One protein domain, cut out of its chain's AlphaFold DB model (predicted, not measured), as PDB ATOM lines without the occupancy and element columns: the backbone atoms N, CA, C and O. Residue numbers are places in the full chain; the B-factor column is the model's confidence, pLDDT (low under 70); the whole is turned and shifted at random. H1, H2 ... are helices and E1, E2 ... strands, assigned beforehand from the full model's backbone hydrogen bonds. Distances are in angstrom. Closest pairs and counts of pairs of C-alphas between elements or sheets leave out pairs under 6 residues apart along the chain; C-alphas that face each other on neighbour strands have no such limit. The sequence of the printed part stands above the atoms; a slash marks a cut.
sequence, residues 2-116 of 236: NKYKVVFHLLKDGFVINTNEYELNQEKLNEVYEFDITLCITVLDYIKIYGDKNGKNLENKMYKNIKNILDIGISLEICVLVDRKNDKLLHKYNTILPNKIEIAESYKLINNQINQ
ATOM      1  N   ASN A   2     -30.611 -22.193 -39.207       24.41
ATOM      2  CA  ASN A   2     -29.314 -22.851 -39.353       24.41
ATOM      3  C   ASN A   2     -28.376 -22.316 -38.266       24.41
ATOM      4  O   ASN A   2     -28.094 -21.122 -38.211       24.41
ATOM      5  N   LYS A   3     -27.951 -23.196 -37.356       25.08
ATOM      6  CA  LYS A   3     -26.976 -22.883 -36.307       25.08
ATOM      7  C   LYS A   3     -25.599 -22.792 -36.965       25.08
ATOM      8  O   LYS A   3     -24.946 -23.814 -37.151       25.08
ATOM      9  N   TYR A   4     -25.168 -21.593 -37.341       24.83
ATOM     10  CA  TYR A   4     -23.789 -21.379 -37.774       24.83
ATOM     11  C   TYR A   4     -22.863 -21.568 -36.564       24.83
ATOM     12  O   TYR A   4     -23.009 -20.894 -35.546       24.83
ATOM     13  N   LYS A   5     -21.942 -22.532 -36.638       28.92
ATOM     14  CA  LYS A   5     -20.839 -22.660 -35.680       28.92
ATOM     15  C   LYS A   5     -19.687 -21.821 -36.219       28.92
ATOM     16  O   LYS A   5     -19.118 -22.170 -37.247       28.92
ATOM     17  N   VAL A   6     -19.365 -20.723 -35.545       29.36
ATOM     18  CA  VAL A   6     -18.157 -19.948 -35.847       29.36
ATOM     19  C   VAL A   6     -16.985 -20.665 -35.183       29.36
ATOM     20  O   VAL A   6     -16.997 -20.896 -33.974       29.36
ATOM     21  N   VAL A   7     -16.002 -21.080 -35.979       31.91
ATOM     22  CA  VAL A   7     -14.788 -21.738 -35.489       31.91
ATOM     23  C   VAL A   7     -13.638 -20.755 -35.618       31.91
ATOM     24  O   VAL A   7     -13.199 -20.460 -36.727       31.91
ATOM     25  N   PHE A   8     -13.154 -20.261 -34.482       32.12
ATOM     26  CA  PHE A   8     -11.894 -19.529 -34.416       32.12
ATOM     27  C   PHE A   8     -10.758 -20.545 -34.275       32.12
ATOM     28  O   PHE A   8     -10.683 -21.268 -33.279       32.12
ATOM     29  N   HIS A   9      -9.885 -20.623 -35.277       33.66
ATOM     30  CA  HIS A   9      -8.643 -21.384 -35.190       33.66
ATOM     31  C   HIS A   9      -7.516 -20.446 -34.744       33.66
ATOM     32  O   HIS A   9      -6.918 -19.755 -35.556       33.66
ATOM     33  N   LEU A  10      -7.218 -20.436 -33.444       36.50
ATOM     34  CA  LEU A  10      -6.014 -19.797 -32.900       36.50
ATOM     35  C   LEU A  10      -4.808 -20.717 -33.137       36.50
ATOM     36  O   LEU A  10      -4.392 -21.444 -32.237       36.50
ATOM     37  N   LEU A  11      -4.313 -20.771 -34.374       37.62
ATOM     38  CA  LEU A  11      -3.056 -21.462 -34.716       37.62
ATOM     39  C   LEU A  11      -2.141 -20.658 -35.659       37.62
ATOM     40  O   LEU A  11      -1.060 -21.129 -35.995       37.62
ATOM     41  N   LYS A  12      -2.530 -19.434 -36.024       50.56
ATOM     42  CA  LYS A  12      -1.669 -18.405 -36.614       50.56
ATOM     43  C   LYS A  12      -1.831 -17.143 -35.775       50.56
ATOM     44  O   LYS A  12      -2.930 -16.904 -35.278       50.56
ATOM     45  N   ASP A  13      -0.755 -16.396 -35.562       60.69
ATOM     46  CA  ASP A  13      -0.820 -15.115 -34.859       60.69
ATOM     47  C   ASP A  13      -1.819 -14.206 -35.599       60.69
ATOM     48  O   ASP A  13      -1.567 -13.819 -36.736       60.69
ATOM     49  N   GLY A  14      -2.990 -13.950 -35.006       79.44
ATOM     50  CA  GLY A  14      -4.034 -13.106 -35.600       79.44
ATOM     51  C   GLY A  14      -5.434 -13.726 -35.642       79.44
ATOM     52  O   GLY A  14      -5.689 -14.829 -35.148       79.44
ATOM     53  N   PHE A  15      -6.377 -12.977 -36.214       89.62
ATOM     54  CA  PHE A  15      -7.762 -13.402 -36.392       89.62
ATOM     55  C   PHE A  15      -7.958 -14.010 -37.778       89.62
ATOM     56  O   PHE A  15      -7.602 -13.404 -38.786       89.62
ATOM     57  N   VAL A  16      -8.573 -15.192 -37.828       88.44
ATOM     58  CA  VAL A  16      -8.926 -15.865 -39.082       88.44
ATOM     59  C   VAL A  16     -10.439 -16.032 -39.168       88.44
ATOM     60  O   VAL A  16     -11.056 -16.574 -38.245       88.44
ATOM     61  N   ILE A  17     -11.037 -15.614 -40.285       89.62
ATOM     62  CA  ILE A  17     -12.449 -15.861 -40.597       89.62
ATOM     63  C   ILE A  17     -12.554 -16.900 -41.709       89.62
ATOM     64  O   ILE A  17     -12.138 -16.666 -42.840       89.62
ATOM     65  N   ASN A  18     -13.184 -18.033 -41.392       87.44
ATOM     66  CA  ASN A  18     -13.584 -19.029 -42.381       87.44
ATOM     67  C   ASN A  18     -14.867 -18.574 -43.089       87.44
ATOM     68  O   ASN A  18     -15.876 -18.315 -42.432       87.44
ATOM     69  N   THR A  19     -14.841 -18.484 -44.418       87.56
ATOM     70  CA  THR A  19     -15.962 -17.971 -45.218       87.56
ATOM     71  C   THR A  19     -16.069 -18.671 -46.571       87.56
ATOM     72  O   THR A  19     -15.096 -19.218 -47.081       87.56
ATOM     73  N   ASN A  20     -17.266 -18.649 -47.156       83.19
ATOM     74  CA  ASN A  20     -17.540 -19.046 -48.540       83.19
ATOM     75  C   ASN A  20     -17.753 -17.821 -49.442       83.19
ATOM     76  O   ASN A  20     -18.510 -17.896 -50.407       83.19
ATOM     77  N   GLU A  21     -17.190 -16.670 -49.058       85.19
ATOM     78  CA  GLU A  21     -17.077 -15.412 -49.811       85.19
ATOM     79  C   GLU A  21     -18.366 -14.770 -50.360       85.19
ATOM     80  O   GLU A  21     -18.324 -13.661 -50.893       85.19
ATOM     81  N   TYR A  22     -19.519 -15.426 -50.240       79.31
ATOM     82  CA  TYR A  22     -20.703 -15.123 -51.037       79.31
ATOM     83  C   TYR A  22     -21.307 -13.748 -50.715       79.31
ATOM     84  O   TYR A  22     -21.866 -13.104 -51.608       79.31
ATOM     85  N   GLU A  23     -21.152 -13.289 -49.468       80.94
ATOM     86  CA  GLU A  23     -21.722 -12.044 -48.931       80.94
ATOM     87  C   GLU A  23     -20.669 -11.015 -48.477       80.94
ATOM     88  O   GLU A  23     -20.975 -10.142 -47.657       80.94
ATOM     89  N   LEU A  24     -19.426 -11.111 -48.965       85.94
ATOM     90  CA  LEU A  24     -18.381 -10.117 -48.698       85.94
ATOM     91  C   LEU A  24     -18.540  -8.921 -49.648       85.94
ATOM     92  O   LEU A  24     -18.094  -8.957 -50.793       85.94
ATOM     93  N   ASN A  25     -19.219  -7.873 -49.182       89.81
ATOM     94  CA  ASN A  25     -19.302  -6.588 -49.875       89.81
ATOM     95  C   ASN A  25     -18.098  -5.692 -49.514       89.81
ATOM     96  O   ASN A  25     -17.302  -6.032 -48.641       89.81
ATOM     97  N   GLN A  26     -17.972  -4.537 -50.174       90.38
ATOM     98  CA  GLN A  26     -16.831  -3.640 -49.963       90.38
ATOM     99  C   GLN A  26     -16.724  -3.129 -48.520       90.38
ATOM    100  O   GLN A  26     -15.624  -3.029 -47.994       90.38
ATOM    101  N   GLU A  27     -17.853  -2.849 -47.872       93.19
ATOM    102  CA  GLU A  27     -17.904  -2.410 -46.474       93.19
ATOM    103  C   GLU A  27     -17.275  -3.449 -45.534       93.19
ATOM    104  O   GLU A  27     -16.323  -3.138 -44.827       93.19
ATOM    105  N   LYS A  28     -17.704  -4.716 -45.623       93.31
ATOM    106  CA  LYS A  28     -17.124  -5.817 -44.837       93.31
ATOM    107  C   LYS A  28     -15.647  -6.044 -45.149       93.31
ATOM    108  O   LYS A  28     -14.887  -6.416 -44.265       93.31
ATOM    109  N   LEU A  29     -15.232  -5.869 -46.406       93.69
ATOM    110  CA  LEU A  29     -13.822  -6.007 -46.779       93.69
ATOM    111  C   LEU A  29     -12.966  -4.894 -46.164       93.69
ATOM    112  O   LEU A  29     -11.858  -5.173 -45.717       93.69
ATOM    113  N   ASN A  30     -13.489  -3.670 -46.081       93.75
ATOM    114  CA  ASN A  30     -12.803  -2.577 -45.402       93.75
ATOM    115  C   ASN A  30     -12.640  -2.873 -43.902       93.75
ATOM    116  O   ASN A  30     -11.550  -2.675 -43.381       93.75
ATOM    117  N   GLU A  31     -13.665  -3.417 -43.236       93.94
ATOM    118  CA  GLU A  31     -13.557  -3.849 -41.831       93.94
ATOM    119  C   GLU A  31     -12.507  -4.956 -41.658       93.94
ATOM    120  O   GLU A  31     -11.646  -4.881 -40.787       93.94
ATOM    121  N   VAL A  32     -12.544  -5.985 -42.512       93.62
ATOM    122  CA  VAL A  32     -11.563  -7.083 -42.490       93.62
ATOM    123  C   VAL A  32     -10.136  -6.552 -42.627       93.62
ATOM    124  O   VAL A  32      -9.247  -7.015 -41.914       93.62
ATOM    125  N   TYR A  33      -9.924  -5.578 -43.513       93.38
ATOM    126  CA  TYR A  33      -8.634  -4.921 -43.692       93.38
ATOM    127  C   TYR A  33      -8.226  -4.095 -42.463       93.38
ATOM    128  O   TYR A  33      -7.103  -4.227 -41.984       93.38
ATOM    129  N   GLU A  34      -9.138  -3.282 -41.923       94.94
ATOM    130  CA  GLU A  34      -8.891  -2.424 -40.757       94.94
ATOM    131  C   GLU A  34      -8.468  -3.227 -39.516       94.94
ATOM    132  O   GLU A  34      -7.578  -2.806 -38.777       94.94
ATOM    133  N   PHE A  35      -9.069  -4.400 -39.309       93.12
ATOM    134  CA  PHE A  35      -8.778  -5.266 -38.165       93.12
ATOM    135  C   PHE A  35      -7.651  -6.284 -38.406       93.12
ATOM    136  O   PHE A  35      -7.447  -7.151 -37.554       93.12
ATOM    137  N   ASP A  36      -6.939  -6.204 -39.537       91.62
ATOM    138  CA  ASP A  36      -5.884  -7.157 -39.926       91.62
ATOM    139  C   ASP A  36      -6.356  -8.626 -39.842       91.62
ATOM    140  O   ASP A  36      -5.712  -9.520 -39.286       91.62
ATOM    141  N   ILE A  37      -7.567  -8.874 -40.349       90.88
ATOM    142  CA  ILE A  37      -8.187 -10.198 -40.331       90.88
ATOM    143  C   ILE A  37      -7.746 -10.975 -41.568       90.88
ATOM    144  O   ILE A  37      -7.936 -10.549 -42.708       90.88
ATOM    145  N   THR A  38      -7.242 -12.189 -41.351       89.00
ATOM    146  CA  THR A  38      -6.998 -13.139 -42.435       89.00
ATOM    147  C   THR A  38      -8.300 -13.829 -42.835       89.00
ATOM    148  O   THR A  38      -9.017 -14.390 -42.004       89.00
ATOM    149  N   LEU A  39      -8.611 -13.837 -44.127       89.56
ATOM    150  CA  LEU A  39      -9.717 -14.622 -44.665       89.56
ATOM    151  C   LEU A  39      -9.229 -16.020 -45.036       89.56
ATOM    152  O   LEU A  39      -8.236 -16.165 -45.738       89.56
ATOM    153  N   CYS A  40      -9.953 -17.050 -44.610       87.94
ATOM    154  CA  CYS A  40      -9.789 -18.410 -45.108       87.94
ATOM    155  C   CYS A  40     -11.014 -18.768 -45.957       87.94
ATOM    156  O   CYS A  40     -12.119 -18.972 -45.440       87.94
ATOM    157  N   ILE A  41     -10.837 -18.781 -47.279       85.69
ATOM    158  CA  ILE A  41     -11.912 -19.053 -48.234       85.69
ATOM    159  C   ILE A  41     -12.029 -20.556 -48.457       85.69
ATOM    160  O   ILE A  41     -11.097 -21.201 -48.934       85.69
ATOM    161  N   THR A  42     -13.196 -21.112 -48.137       83.19
ATOM    162  CA  THR A  42     -13.504 -22.519 -48.397       83.19
ATOM    163  C   THR A  42     -13.934 -22.708 -49.843       83.19
ATOM    164  O   THR A  42     -14.984 -22.222 -50.256       83.19
ATOM    165  N   VAL A  43     -13.160 -23.481 -50.598       78.06
ATOM    166  CA  VAL A  43     -13.417 -23.735 -52.013       78.06
ATOM    167  C   VAL A  43     -14.036 -25.114 -52.223       78.06
ATOM    168  O   VAL A  43     -13.544 -26.132 -51.729       78.06
ATOM    169  N   LEU A  44     -15.116 -25.133 -53.007       76.12
ATOM    170  CA  LEU A  44     -15.852 -26.323 -53.420       76.12
ATOM    171  C   LEU A  44     -15.757 -26.556 -54.935       76.12
ATOM    172  O   LEU A  44     -15.523 -25.634 -55.716       76.12
ATOM    173  N   ASP A  45     -16.019 -27.791 -55.367       79.00
ATOM    174  CA  ASP A  45     -16.223 -28.106 -56.787       79.00
ATOM    175  C   ASP A  45     -17.619 -27.650 -57.247       79.00
ATOM    176  O   ASP A  45     -18.579 -28.427 -57.268       79.00
ATOM    177  N   TYR A  46     -17.759 -26.368 -57.590       79.69
ATOM    178  CA  TYR A  46     -19.049 -25.804 -57.992       79.69
ATOM    179  C   TYR A  46     -19.632 -26.461 -59.251       79.69
ATOM    180  O   TYR A  46     -20.852 -26.583 -59.356       79.69
ATOM    181  N   ILE A  47     -18.795 -26.905 -60.194       81.62
ATOM    182  CA  ILE A  47     -19.244 -27.593 -61.417       81.62
ATOM    183  C   ILE A  47     -19.887 -28.927 -61.060       81.62
ATOM    184  O   ILE A  47     -20.982 -29.237 -61.525       81.62
ATOM    185  N   LYS A  48     -19.251 -29.694 -60.179       79.50
ATOM    186  CA  LYS A  48     -19.794 -30.966 -59.702       79.50
ATOM    187  C   LYS A  48     -21.072 -30.794 -58.880       79.50
ATOM    188  O   LYS A  48     -21.967 -31.627 -58.989       79.50
ATOM    189  N   ILE A  49     -21.156 -29.750 -58.054       78.38
ATOM    190  CA  ILE A  49     -22.304 -29.529 -57.158       78.38
ATOM    191  C   ILE A  49     -23.509 -28.952 -57.914       78.38
ATOM    192  O   ILE A  49     -24.637 -29.373 -57.674       78.38
ATOM    193  N   TYR A  50     -23.285 -28.001 -58.823       82.56
ATOM    194  CA  TYR A  50     -24.351 -27.201 -59.439       82.56
ATOM    195  C   TYR A  50     -24.506 -27.418 -60.954       82.56
ATOM    196  O   TYR A  50     -25.365 -26.790 -61.579       82.56
ATOM    197  N   GLY A  51     -23.702 -28.302 -61.551       85.00
ATOM    198  CA  GLY A  51     -23.642 -28.535 -62.996       85.00
ATOM    199  C   GLY A  51     -22.825 -27.473 -63.737       85.00
ATOM    200  O   GLY A  51     -22.527 -26.406 -63.204       85.00
ATOM    201  N   ASP A  52     -22.481 -27.740 -65.001       86.38
ATOM    202  CA  ASP A  52     -21.513 -26.941 -65.770       86.38
ATOM    203  C   ASP A  52     -21.810 -25.438 -65.809       86.38
ATOM    204  O   ASP A  52     -20.944 -24.622 -65.492       86.38
ATOM    205  N   LYS A  53     -23.027 -25.044 -66.202       88.25
ATOM    206  CA  LYS A  53     -23.357 -23.624 -66.409       88.25
ATOM    207  C   LYS A  53     -23.332 -22.839 -65.095       88.25
ATOM    208  O   LYS A  53     -22.674 -21.805 -65.004       88.25
ATOM    209  N   ASN A  54     -24.044 -23.328 -64.082       86.62
ATOM    210  CA  ASN A  54     -24.141 -22.646 -62.791       86.62
ATOM    211  C   ASN A  54     -22.821 -22.727 -62.022       86.62
ATOM    212  O   ASN A  54     -22.392 -21.734 -61.442       86.62
ATOM    213  N   GLY A  55     -22.149 -23.875 -62.083       86.25
ATOM    214  CA  GLY A  55     -20.858 -24.082 -61.452       86.25
ATOM    215  C   GLY A  55     -19.778 -23.153 -61.994       86.25
ATOM    216  O   GLY A  55     -19.114 -22.489 -61.204       86.25
ATOM    217  N   LYS A  56     -19.662 -23.008 -63.323       87.12
ATOM    218  CA  LYS A  56     -18.732 -22.043 -63.941       87.12
ATOM    219  C   LYS A  56     -19.041 -20.601 -63.544       87.12
ATOM    220  O   LYS A  56     -18.124 -19.821 -63.315       87.12
ATOM    221  N   ASN A  57     -20.319 -20.233 -63.447       88.00
ATOM    222  CA  ASN A  57     -20.707 -18.886 -63.021       88.00
ATOM    223  C   ASN A  57     -20.296 -18.599 -61.571       88.00
ATOM    224  O   ASN A  57     -19.740 -17.534 -61.298       88.00
ATOM    225  N   LEU A  58     -20.545 -19.542 -60.658       87.75
ATOM    226  CA  LEU A  58     -20.150 -19.427 -59.252       87.75
ATOM    227  C   LEU A  58     -18.629 -19.386 -59.101       87.75
ATOM    228  O   LEU A  58     -18.103 -18.514 -58.417       87.75
ATOM    229  N   GLU A  59     -17.922 -20.254 -59.819       85.06
ATOM    230  CA  GLU A  59     -16.464 -20.288 -59.814       85.06
ATOM    231  C   GLU A  59     -15.854 -18.973 -60.338       85.06
ATOM    232  O   GLU A  59     -14.968 -18.397 -59.709       85.06
ATOM    233  N   ASN A  60     -16.382 -18.425 -61.436       87.19
ATOM    234  CA  ASN A  60     -15.953 -17.123 -61.954       87.19
ATOM    235  C   ASN A  60     -16.228 -15.978 -60.968       87.19
ATOM    236  O   ASN A  60     -15.431 -15.040 -60.878       87.19
ATOM    237  N   LYS A  61     -17.349 -16.027 -60.235       88.81
ATOM    238  CA  LYS A  61     -17.663 -15.044 -59.188       88.81
ATOM    239  C   LYS A  61     -16.649 -15.131 -58.046       88.81
ATOM    240  O   LYS A  61     -16.108 -14.104 -57.649       88.81
ATOM    241  N   MET A  62     -16.337 -16.339 -57.584       87.12
ATOM    242  CA  MET A  62     -15.329 -16.568 -56.550       87.12
ATOM    243  C   MET A  62     -13.951 -16.040 -56.974       87.12
ATOM    244  O   MET A  62     -13.314 -15.335 -56.198       87.12
ATOM    245  N   TYR A  63     -13.509 -16.278 -58.217       85.88
ATOM    246  CA  TYR A  63     -12.234 -15.727 -58.700       85.88
ATOM    247  C   TYR A  63     -12.190 -14.201 -58.691       85.88
ATOM    248  O   TYR A  63     -11.174 -13.618 -58.312       85.88
ATOM    249  N   LYS A  64     -13.288 -13.541 -59.076       88.62
ATOM    250  CA  LYS A  64     -13.389 -12.078 -58.993       88.62
ATOM    251  C   LYS A  64     -13.309 -11.592 -57.547       88.62
ATOM    252  O   LYS A  64     -12.602 -10.625 -57.286       88.62
ATOM    253  N   ASN A  65     -13.980 -12.280 -56.623       88.75
ATOM    254  CA  ASN A  65     -13.940 -11.948 -55.200       88.75
ATOM    255  C   ASN A  65     -12.529 -12.113 -54.621       88.75
ATOM    256  O   ASN A  65     -12.030 -11.193 -53.984       88.75
ATOM    257  N   ILE A  66     -11.863 -13.240 -54.899       87.44
ATOM    258  CA  ILE A  66     -10.472 -13.491 -54.492       87.44
ATOM    259  C   ILE A  66      -9.557 -12.382 -55.009       87.44
ATOM    260  O   ILE A  66      -8.767 -11.838 -54.245       87.44
ATOM    261  N   LYS A  67      -9.687 -12.011 -56.289       87.00
ATOM    262  CA  LYS A  67      -8.886 -10.931 -56.866       87.00
ATOM    263  C   LYS A  67      -9.122  -9.604 -56.140       87.00
ATOM    264  O   LYS A  67      -8.153  -8.969 -55.754       87.00
ATOM    265  N   ASN A  68     -10.377  -9.229 -55.892       90.19
ATOM    266  CA  ASN A  68     -10.699  -7.997 -55.166       90.19
ATOM    267  C   ASN A  68     -10.093  -7.979 -53.750       90.19
ATOM    268  O   ASN A  68      -9.539  -6.974 -53.328       90.19
ATOM    269  N   ILE A  69     -10.159  -9.103 -53.030       90.25
ATOM    270  CA  ILE A  69      -9.568  -9.255 -51.690       90.25
ATOM    271  C   ILE A  69      -8.048  -9.035 -51.736       90.25
ATOM    272  O   ILE A  69      -7.506  -8.310 -50.903       90.25
ATOM    273  N   LEU A  70      -7.372  -9.624 -52.728       87.56
ATOM    274  CA  LEU A  70      -5.932  -9.448 -52.931       87.56
ATOM    275  C   LEU A  70      -5.575  -8.011 -53.329       87.56
ATOM    276  O   LEU A  70      -4.592  -7.483 -52.820       87.56
ATOM    277  N   ASP A  71      -6.378  -7.377 -54.188       89.88
ATOM    278  CA  ASP A  71      -6.172  -5.997 -54.643       89.88
ATOM    279  C   ASP A  71      -6.312  -4.986 -53.483       89.88
ATOM    280  O   ASP A  71      -5.594  -3.989 -53.450       89.88
ATOM    281  N   ILE A  72      -7.181  -5.258 -52.496       92.56
ATOM    282  CA  ILE A  72      -7.302  -4.466 -51.251       92.56
ATOM    283  C   ILE A  72      -6.091  -4.684 -50.321       92.56
ATOM    284  O   ILE A  72      -5.796  -3.844 -49.474       92.56
ATOM    285  N   GLY A  73      -5.364  -5.793 -50.481       88.81
ATOM    286  CA  GLY A  73      -4.230  -6.155 -49.628       88.81
ATOM    287  C   GLY A  73      -4.614  -6.952 -48.380       88.81
ATOM    288  O   GLY A  73      -3.845  -6.990 -47.425       88.81
ATOM    289  N   ILE A  74      -5.784  -7.599 -48.374       90.56
ATOM    290  CA  ILE A  74      -6.221  -8.464 -47.271       90.56
ATOM    291  C   ILE A  74      -5.467  -9.801 -47.322       90.56
ATOM    292  O   ILE A  74      -5.361 -10.443 -48.373       90.56
ATOM    293  N   SER A  75      -4.990 -10.259 -46.163       88.06
ATOM    294  CA  SER A  75      -4.392 -11.586 -46.008       88.06
ATOM    295  C   SER A  75      -5.410 -12.685 -46.312       88.06
ATOM    296  O   SER A  75      -6.505 -12.721 -45.752       88.06
ATOM    297  N   LEU A  76      -5.043 -13.601 -47.209       87.06
ATOM    298  CA  LEU A  76      -5.938 -14.633 -47.724       87.06
ATOM    299  C   LEU A  76      -5.286 -16.018 -47.717       87.06
ATOM    300  O   LEU A  76      -4.153 -16.185 -48.175       87.06
ATOM    301  N   GLU A  77      -6.061 -17.003 -47.277       85.25
ATOM    302  CA  GLU A  77      -5.802 -18.438 -47.339       85.25
ATOM    303  C   GLU A  77      -6.948 -19.138 -48.071       85.25
ATOM    304  O   GLU A  77      -8.095 -18.683 -48.052       85.25
ATOM    305  N   ILE A  78      -6.641 -20.251 -48.732       80.12
ATOM    306  CA  ILE A  78      -7.646 -21.088 -49.389       80.12
ATOM    307  C   ILE A  78      -7.713 -22.428 -48.676       80.12
ATOM    308  O   ILE A  78      -6.728 -23.158 -48.638       80.12
ATOM    309  N   CYS A  79      -8.894 -22.774 -48.178       79.75
ATOM    310  CA  CYS A  79      -9.205 -24.096 -47.666       79.75
ATOM    311  C   CYS A  79      -9.868 -24.923 -48.770       79.75
ATOM    312  O   CYS A  79     -10.999 -24.654 -49.178       79.75
ATOM    313  N   VAL A  80      -9.164 -25.934 -49.279       73.12
ATOM    314  CA  VAL A  80      -9.728 -26.868 -50.258       73.12
ATOM    315  C   VAL A  80     -10.321 -28.055 -49.515       73.12
ATOM    316  O   VAL A  80      -9.601 -28.802 -48.851       73.12
ATOM    317  N   LEU A  81     -11.630 -28.262 -49.673       69.44
ATOM    318  CA  LEU A  81     -12.288 -29.483 -49.215       69.44
ATOM    319  C   LEU A  81     -12.048 -30.594 -50.233       69.44
ATOM    320  O   LEU A  81     -12.628 -30.603 -51.323       69.44
ATOM    321  N   VAL A  82     -11.175 -31.535 -49.880       63.56
ATOM    322  CA  VAL A  82     -10.775 -32.602 -50.798       63.56
ATOM    323  C   VAL A  82     -11.682 -33.827 -50.646       63.56
ATOM    324  O   VAL A  82     -12.038 -34.251 -49.541       63.56
ATOM    325  N   ASP A  83     -12.059 -34.402 -51.792       60.81
ATOM    326  CA  ASP A  83     -12.676 -35.723 -51.929       60.81
ATOM    327  C   ASP A  83     -11.963 -36.523 -53.037       60.81
ATOM    328  O   ASP A  83     -11.182 -35.953 -53.798       60.81
ATOM    329  N   ARG A  84     -12.241 -37.836 -53.162       55.22
ATOM    330  CA  ARG A  84     -11.576 -38.751 -54.128       55.22
ATOM    331  C   ARG A  84     -11.566 -38.273 -55.591       55.22
ATOM    332  O   ARG A  84     -10.863 -38.863 -56.404       55.22
ATOM    333  N   LYS A  85     -12.410 -37.310 -55.970       58.44
ATOM    334  CA  LYS A  85     -12.597 -36.858 -57.356       58.44
ATOM    335  C   LYS A  85     -12.088 -35.432 -57.592       58.44
ATOM    336  O   LYS A  85     -12.126 -34.982 -58.735       58.44
ATOM    337  N   ASN A  86     -11.607 -34.743 -56.554       63.75
ATOM    338  CA  ASN A  86     -11.345 -33.303 -56.586       63.75
ATOM    339  C   ASN A  86      -9.847 -32.932 -56.554       63.75
ATOM    340  O   ASN A  86      -9.520 -31.753 -56.438       63.75
ATOM    341  N   ASP A  87      -8.929 -33.889 -56.729       62.75
ATOM    342  CA  ASP A  87      -7.467 -33.664 -56.714       62.75
ATOM    343  C   ASP A  87      -7.004 -32.578 -57.704       62.75
ATOM    344  O   ASP A  87      -6.043 -31.850 -57.458       62.75
ATOM    345  N   LYS A  88      -7.741 -32.402 -58.811       68.25
ATOM    346  CA  LYS A  88      -7.480 -31.351 -59.806       68.25
ATOM    347  C   LYS A  88      -7.678 -29.932 -59.257       68.25
ATOM    348  O   LYS A  88      -7.047 -29.004 -59.765       68.25
ATOM    349  N   LEU A  89      -8.522 -29.741 -58.238       70.81
ATOM    350  CA  LEU A  89      -8.735 -28.430 -57.617       70.81
ATOM    351  C   LEU A  89      -7.487 -27.963 -56.877       70.81
ATOM    352  O   LEU A  89      -7.130 -26.794 -56.980       70.81
ATOM    353  N   LEU A  90      -6.794 -28.873 -56.188       70.00
ATOM    354  CA  LEU A  90      -5.607 -28.525 -55.415       70.00
ATOM    355  C   LEU A  90      -4.535 -27.887 -56.305       70.00
ATOM    356  O   LEU A  90      -4.049 -26.798 -56.007       70.00
ATOM    357  N   HIS A  91      -4.236 -28.515 -57.446       72.88
ATOM    358  CA  HIS A  91      -3.297 -27.954 -58.415       72.88
ATOM    359  C   HIS A  91      -3.777 -26.594 -58.940       72.88
ATOM    360  O   HIS A  91      -2.979 -25.668 -59.076       72.88
ATOM    361  N   LYS A  92      -5.075 -26.453 -59.234       76.38
ATOM    362  CA  LYS A  92      -5.646 -25.213 -59.774       76.38
ATOM    363  C   LYS A  92      -5.448 -24.029 -58.824       76.38
ATOM    364  O   LYS A  92      -4.999 -22.975 -59.265       76.38
ATOM    365  N   TYR A  93      -5.755 -24.198 -57.538       76.06
ATOM    366  CA  TYR A  93      -5.615 -23.117 -56.559       76.06
ATOM    367  C   TYR A  93      -4.165 -22.868 -56.162       76.06
ATOM    368  O   TYR A  93      -3.822 -21.725 -55.871       76.06
ATOM    369  N   ASN A  94      -3.294 -23.883 -56.212       73.31
ATOM    370  CA  ASN A  94      -1.877 -23.696 -55.887       73.31
ATOM    371  C   ASN A  94      -1.173 -22.781 -56.896       73.31
ATOM    372  O   ASN A  94      -0.256 -22.055 -56.531       73.31
ATOM    373  N   THR A  95      -1.647 -22.755 -58.143       76.50
ATOM    374  CA  THR A  95      -1.198 -21.785 -59.151       76.50
ATOM    375  C   THR A  95      -1.605 -20.347 -58.811       76.50
ATOM    376  O   THR A  95      -0.926 -19.409 -59.216       76.50
ATOM    377  N   ILE A  96      -2.711 -20.154 -58.088       72.94
ATOM    378  CA  ILE A  96      -3.273 -18.829 -57.781       72.94
ATOM    379  C   ILE A  96      -2.672 -18.274 -56.490       72.94
ATOM    380  O   ILE A  96      -2.277 -17.114 -56.447       72.94
ATOM    381  N   LEU A  97      -2.597 -19.104 -55.448       73.50
ATOM    382  CA  LEU A  97      -2.038 -18.752 -54.146       73.50
ATOM    383  C   LEU A  97      -1.009 -19.805 -53.715       73.50
ATOM    384  O   LEU A  97      -1.318 -20.681 -52.899       73.50
ATOM    385  N   PRO A  98       0.220 -19.739 -54.256       71.25
ATOM    386  CA  PRO A  98       1.255 -20.699 -53.909       71.25
ATOM    387  C   PRO A  98       1.556 -20.630 -52.411       71.25
ATOM    388  O   PRO A  98       1.717 -19.551 -51.840       71.25
ATOM    389  N   ASN A  99       1.638 -21.798 -51.771       66.81
ATOM    390  CA  ASN A  99       1.947 -21.958 -50.344       66.81
ATOM    391  C   ASN A  99       0.941 -21.319 -49.360       66.81
ATOM    392  O   ASN A  99       1.243 -21.237 -48.171       66.81
ATOM    393  N   LYS A 100      -0.254 -20.901 -49.805       74.31
ATOM    394  CA  LYS A 100      -1.340 -20.413 -48.924       74.31
ATOM    395  C   LYS A 100      -2.584 -21.303 -48.967       74.31
ATOM    396  O   LYS A 100      -3.713 -20.821 -48.865       74.31
ATOM    397  N   ILE A 101      -2.370 -22.600 -49.164       65.75
ATOM    398  CA  ILE A 101      -3.445 -23.583 -49.242       65.75
ATOM    399  C   ILE A 101      -3.460 -24.433 -47.988       65.75
ATOM    400  O   ILE A 101      -2.502 -25.144 -47.689       65.75
ATOM    401  N   GLU A 102      -4.594 -24.387 -47.305       65.44
ATOM    402  CA  GLU A 102      -4.987 -25.368 -46.316       65.44
ATOM    403  C   GLU A 102      -5.793 -26.476 -47.005       65.44
ATOM    404  O   GLU A 102      -6.685 -26.236 -47.822       65.44
ATOM    405  N   ILE A 103      -5.465 -27.722 -46.689       64.44
ATOM    406  CA  ILE A 103      -6.197 -28.890 -47.169       64.44
ATOM    407  C   ILE A 103      -7.060 -29.385 -46.018       64.44
ATOM    408  O   ILE A 103      -6.535 -29.825 -44.994       64.44
ATOM    409  N   ALA A 104      -8.374 -29.377 -46.217       64.00
ATOM    410  CA  ALA A 104      -9.316 -29.968 -45.282       64.00
ATOM    411  C   ALA A 104      -9.874 -31.280 -45.845       64.00
ATOM    412  O   ALA A 104     -10.387 -31.352 -46.966       64.00
ATOM    413  N   GLU A 105      -9.789 -32.340 -45.043       62.62
ATOM    414  CA  GLU A 105     -10.418 -33.622 -45.358       62.62
ATOM    415  C   GLU A 105     -11.915 -33.564 -45.048       62.62
ATOM    416  O   GLU A 105     -12.333 -33.139 -43.966       62.62
ATOM    417  N   SER A 106     -12.734 -34.036 -45.988       59.00
ATOM    418  CA  SER A 106     -14.160 -34.231 -45.748       59.00
ATOM    419  C   SER A 106     -14.415 -35.602 -45.111       59.00
ATOM    420  O   SER A 106     -14.014 -36.643 -45.633       59.00
ATOM    421  N   TYR A 107     -15.121 -35.608 -43.979       57.75
ATOM    422  CA  TYR A 107     -15.610 -36.829 -43.339       57.75
ATOM    423  C   TYR A 107     -17.112 -36.933 -43.579       57.75
ATOM    424  O   TYR A 107     -17.872 -36.061 -43.149       57.75
ATOM    425  N   LYS A 108     -17.557 -37.991 -44.266       53.88
ATOM    426  CA  LYS A 108     -18.991 -38.246 -44.443       53.88
ATOM    427  C   LYS A 108     -19.456 -39.291 -43.444       53.88
ATOM    428  O   LYS A 108     -18.982 -40.426 -43.449       53.88
ATOM    429  N   LEU A 109     -20.429 -38.899 -42.631       49.41
ATOM    430  CA  LEU A 109     -21.135 -39.794 -41.727       49.41
ATOM    431  C   LEU A 109     -22.296 -40.456 -42.462       49.41
ATOM    432  O   LEU A 109     -23.232 -39.780 -42.884       49.41
ATOM    433  N   ILE A 110     -22.221 -41.774 -42.632       51.59
ATOM    434  CA  ILE A 110     -23.314 -42.594 -43.165       51.59
ATOM    435  C   ILE A 110     -23.511 -43.745 -42.183       51.59
ATOM    436  O   ILE A 110     -22.570 -44.490 -41.944       51.59
ATOM    437  N   ASN A 111     -24.709 -43.897 -41.611       47.50
ATOM    438  CA  ASN A 111     -25.055 -45.018 -40.722       47.50
ATOM    439  C   ASN A 111     -24.042 -45.260 -39.577       47.50
ATOM    440  O   ASN A 111     -23.664 -46.400 -39.325       47.50
ATOM    441  N   ASN A 112     -23.568 -44.200 -38.908       49.94
ATOM    442  CA  ASN A 112     -22.520 -44.258 -37.870       49.94
ATOM    443  C   ASN A 112     -21.174 -44.854 -38.325       49.94
ATOM    444  O   ASN A 112     -20.353 -45.242 -37.500       49.94
ATOM    445  N   GLN A 113     -20.912 -44.894 -39.629       48.06
ATOM    446  CA  GLN A 113     -19.595 -45.194 -40.178       48.06
ATOM    447  C   GLN A 113     -18.947 -43.902 -40.667       48.06
ATOM    448  O   GLN A 113     -19.575 -43.099 -41.373       48.06
ATOM    449  N   ILE A 114     -17.684 -43.696 -40.286       53.03
ATOM    450  CA  ILE A 114     -16.883 -42.603 -40.824       53.03
ATOM    451  C   ILE A 114     -16.296 -43.069 -42.150       53.03
ATOM    452  O   ILE A 114     -15.383 -43.886 -42.181       53.03
ATOM    453  N   ASN A 115     -16.796 -42.519 -43.255       49.06
ATOM    454  CA  ASN A 115     -16.093 -42.626 -44.524       49.06
ATOM    455  C   ASN A 115     -15.075 -41.487 -44.591       49.06
ATOM    456  O   ASN A 115     -15.434 -40.344 -44.892       49.06
ATOM    457  N   GLN A 116     -13.819 -41.795 -44.262       52.03
ATOM    458  CA  GLN A 116     -12.701 -40.888 -44.496       52.03
ATOM    459  C   GLN A 116     -12.316 -40.958 -45.973       52.03
ATOM    460  O   GLN A 116     -11.957 -42.013 -46.502       52.03
TER     461      GLN A 116
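AT A GLANCE: This is residues 2 to 116 of the 236 residues of an uncharacterized protein of Herbinix luporum (UniProt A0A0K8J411). A sheet of four parallel strands, curled like part of a barrel, has helices H1, H3 and H4 over one face, with H3 the longest of them; short H2 packs on H3 near its first residues. Past E4 the chain runs on into the small hairpin E5 and E6, whose residues 109 to 114 stick out. The 115 printed residues have four named helices and six named strands, in the order E1 H1 E2 H2 H3 E3 H4 E4 E5 E6; the larger sheet has the order E1 E2 E3 E4, and E5 and E6 are antiparallel. The class is mixed, helices and strands, and the whole is compact, with a radius of gyration of the C-alphas of 15.1 A and spans of 45 by 34 by 31 A.

IN THESE COORDINATES: Residues 2 to 14 have no named element. E1, residues 15 to 19, begins at C-alpha 15 (-7.762, -13.402, -36.392). H1 is residues 26 to 34, 12.2 A long, and E2 residues 37 to 43, 18.6 A. H2 is residues 46 to 50, and H3 residues 52 to 72, 30.3 A, from C-alpha 52 at (-21.513, -26.941, -65.770). E3 is residues 76 to 82, 18.9 A; H4 residues 87 to 94; E4 residues 101 to 105; E5 residues 107 to 110. E6, residues 113 to 116, ends at C-alpha 116 (-12.701, -40.888, -44.496).

HOW THE PARTS SIT: In the strongly twisted sheet the neighbour strands are parallel, with backbone atoms within hydrogen-bond range across each pair: N 17 and O 38 at 2.9 A for E1 and E2, N 43 and O 79 at 2.8 A for E2 and E3, and N 102 and O 78 at 2.8 A for E3 and E4. E1, H1, E2; E2, H2 H3, E3; and E3, H4, E4 are strand-helix-strand units, two parallel neighbour strands with helices between, each with a right-handed crossover. H1, H3 and H4 on one face of the sheet make two layers. H4 runs along E3, 4 degrees on the local plane, at a height over the sheet of 9.0 A; C-alphas 80 and 90 are their closest, 6.8 A. H3 runs along E2, 16 degrees on the local plane, at a height of 10.6 A. H1 is only just over E2, with 3 C-alphas on it. H1 and H3 are close but not clearly touching, C-alphas 29 and 69 the closest at 7.3 A. H2 is not on the sheet; it touches H3 residues 53 to 59 alone, C-alphas 47 and 55 the closest at 3.9 A. H3 and H4 are apart. In the hairpin E5 and E6, N 113 and O 110 are 2.9 A apart. In H1, H2 and H3 every O i to N i+4 pair is within hydrogen-bond range; in H4, 3 of 4.

THE WHOLE: The C-alphas of Glu 34 and Asn 111, the two farthest apart, are 45.6 A apart. The printed part has no cut, and no link is long. E4 runs on into E5 across one residue, at 20 degrees. Mean pLDDT of the printed part is 73.9; residues 2 to 13, 81 to 88, 99 and 101 to 116 are under 70.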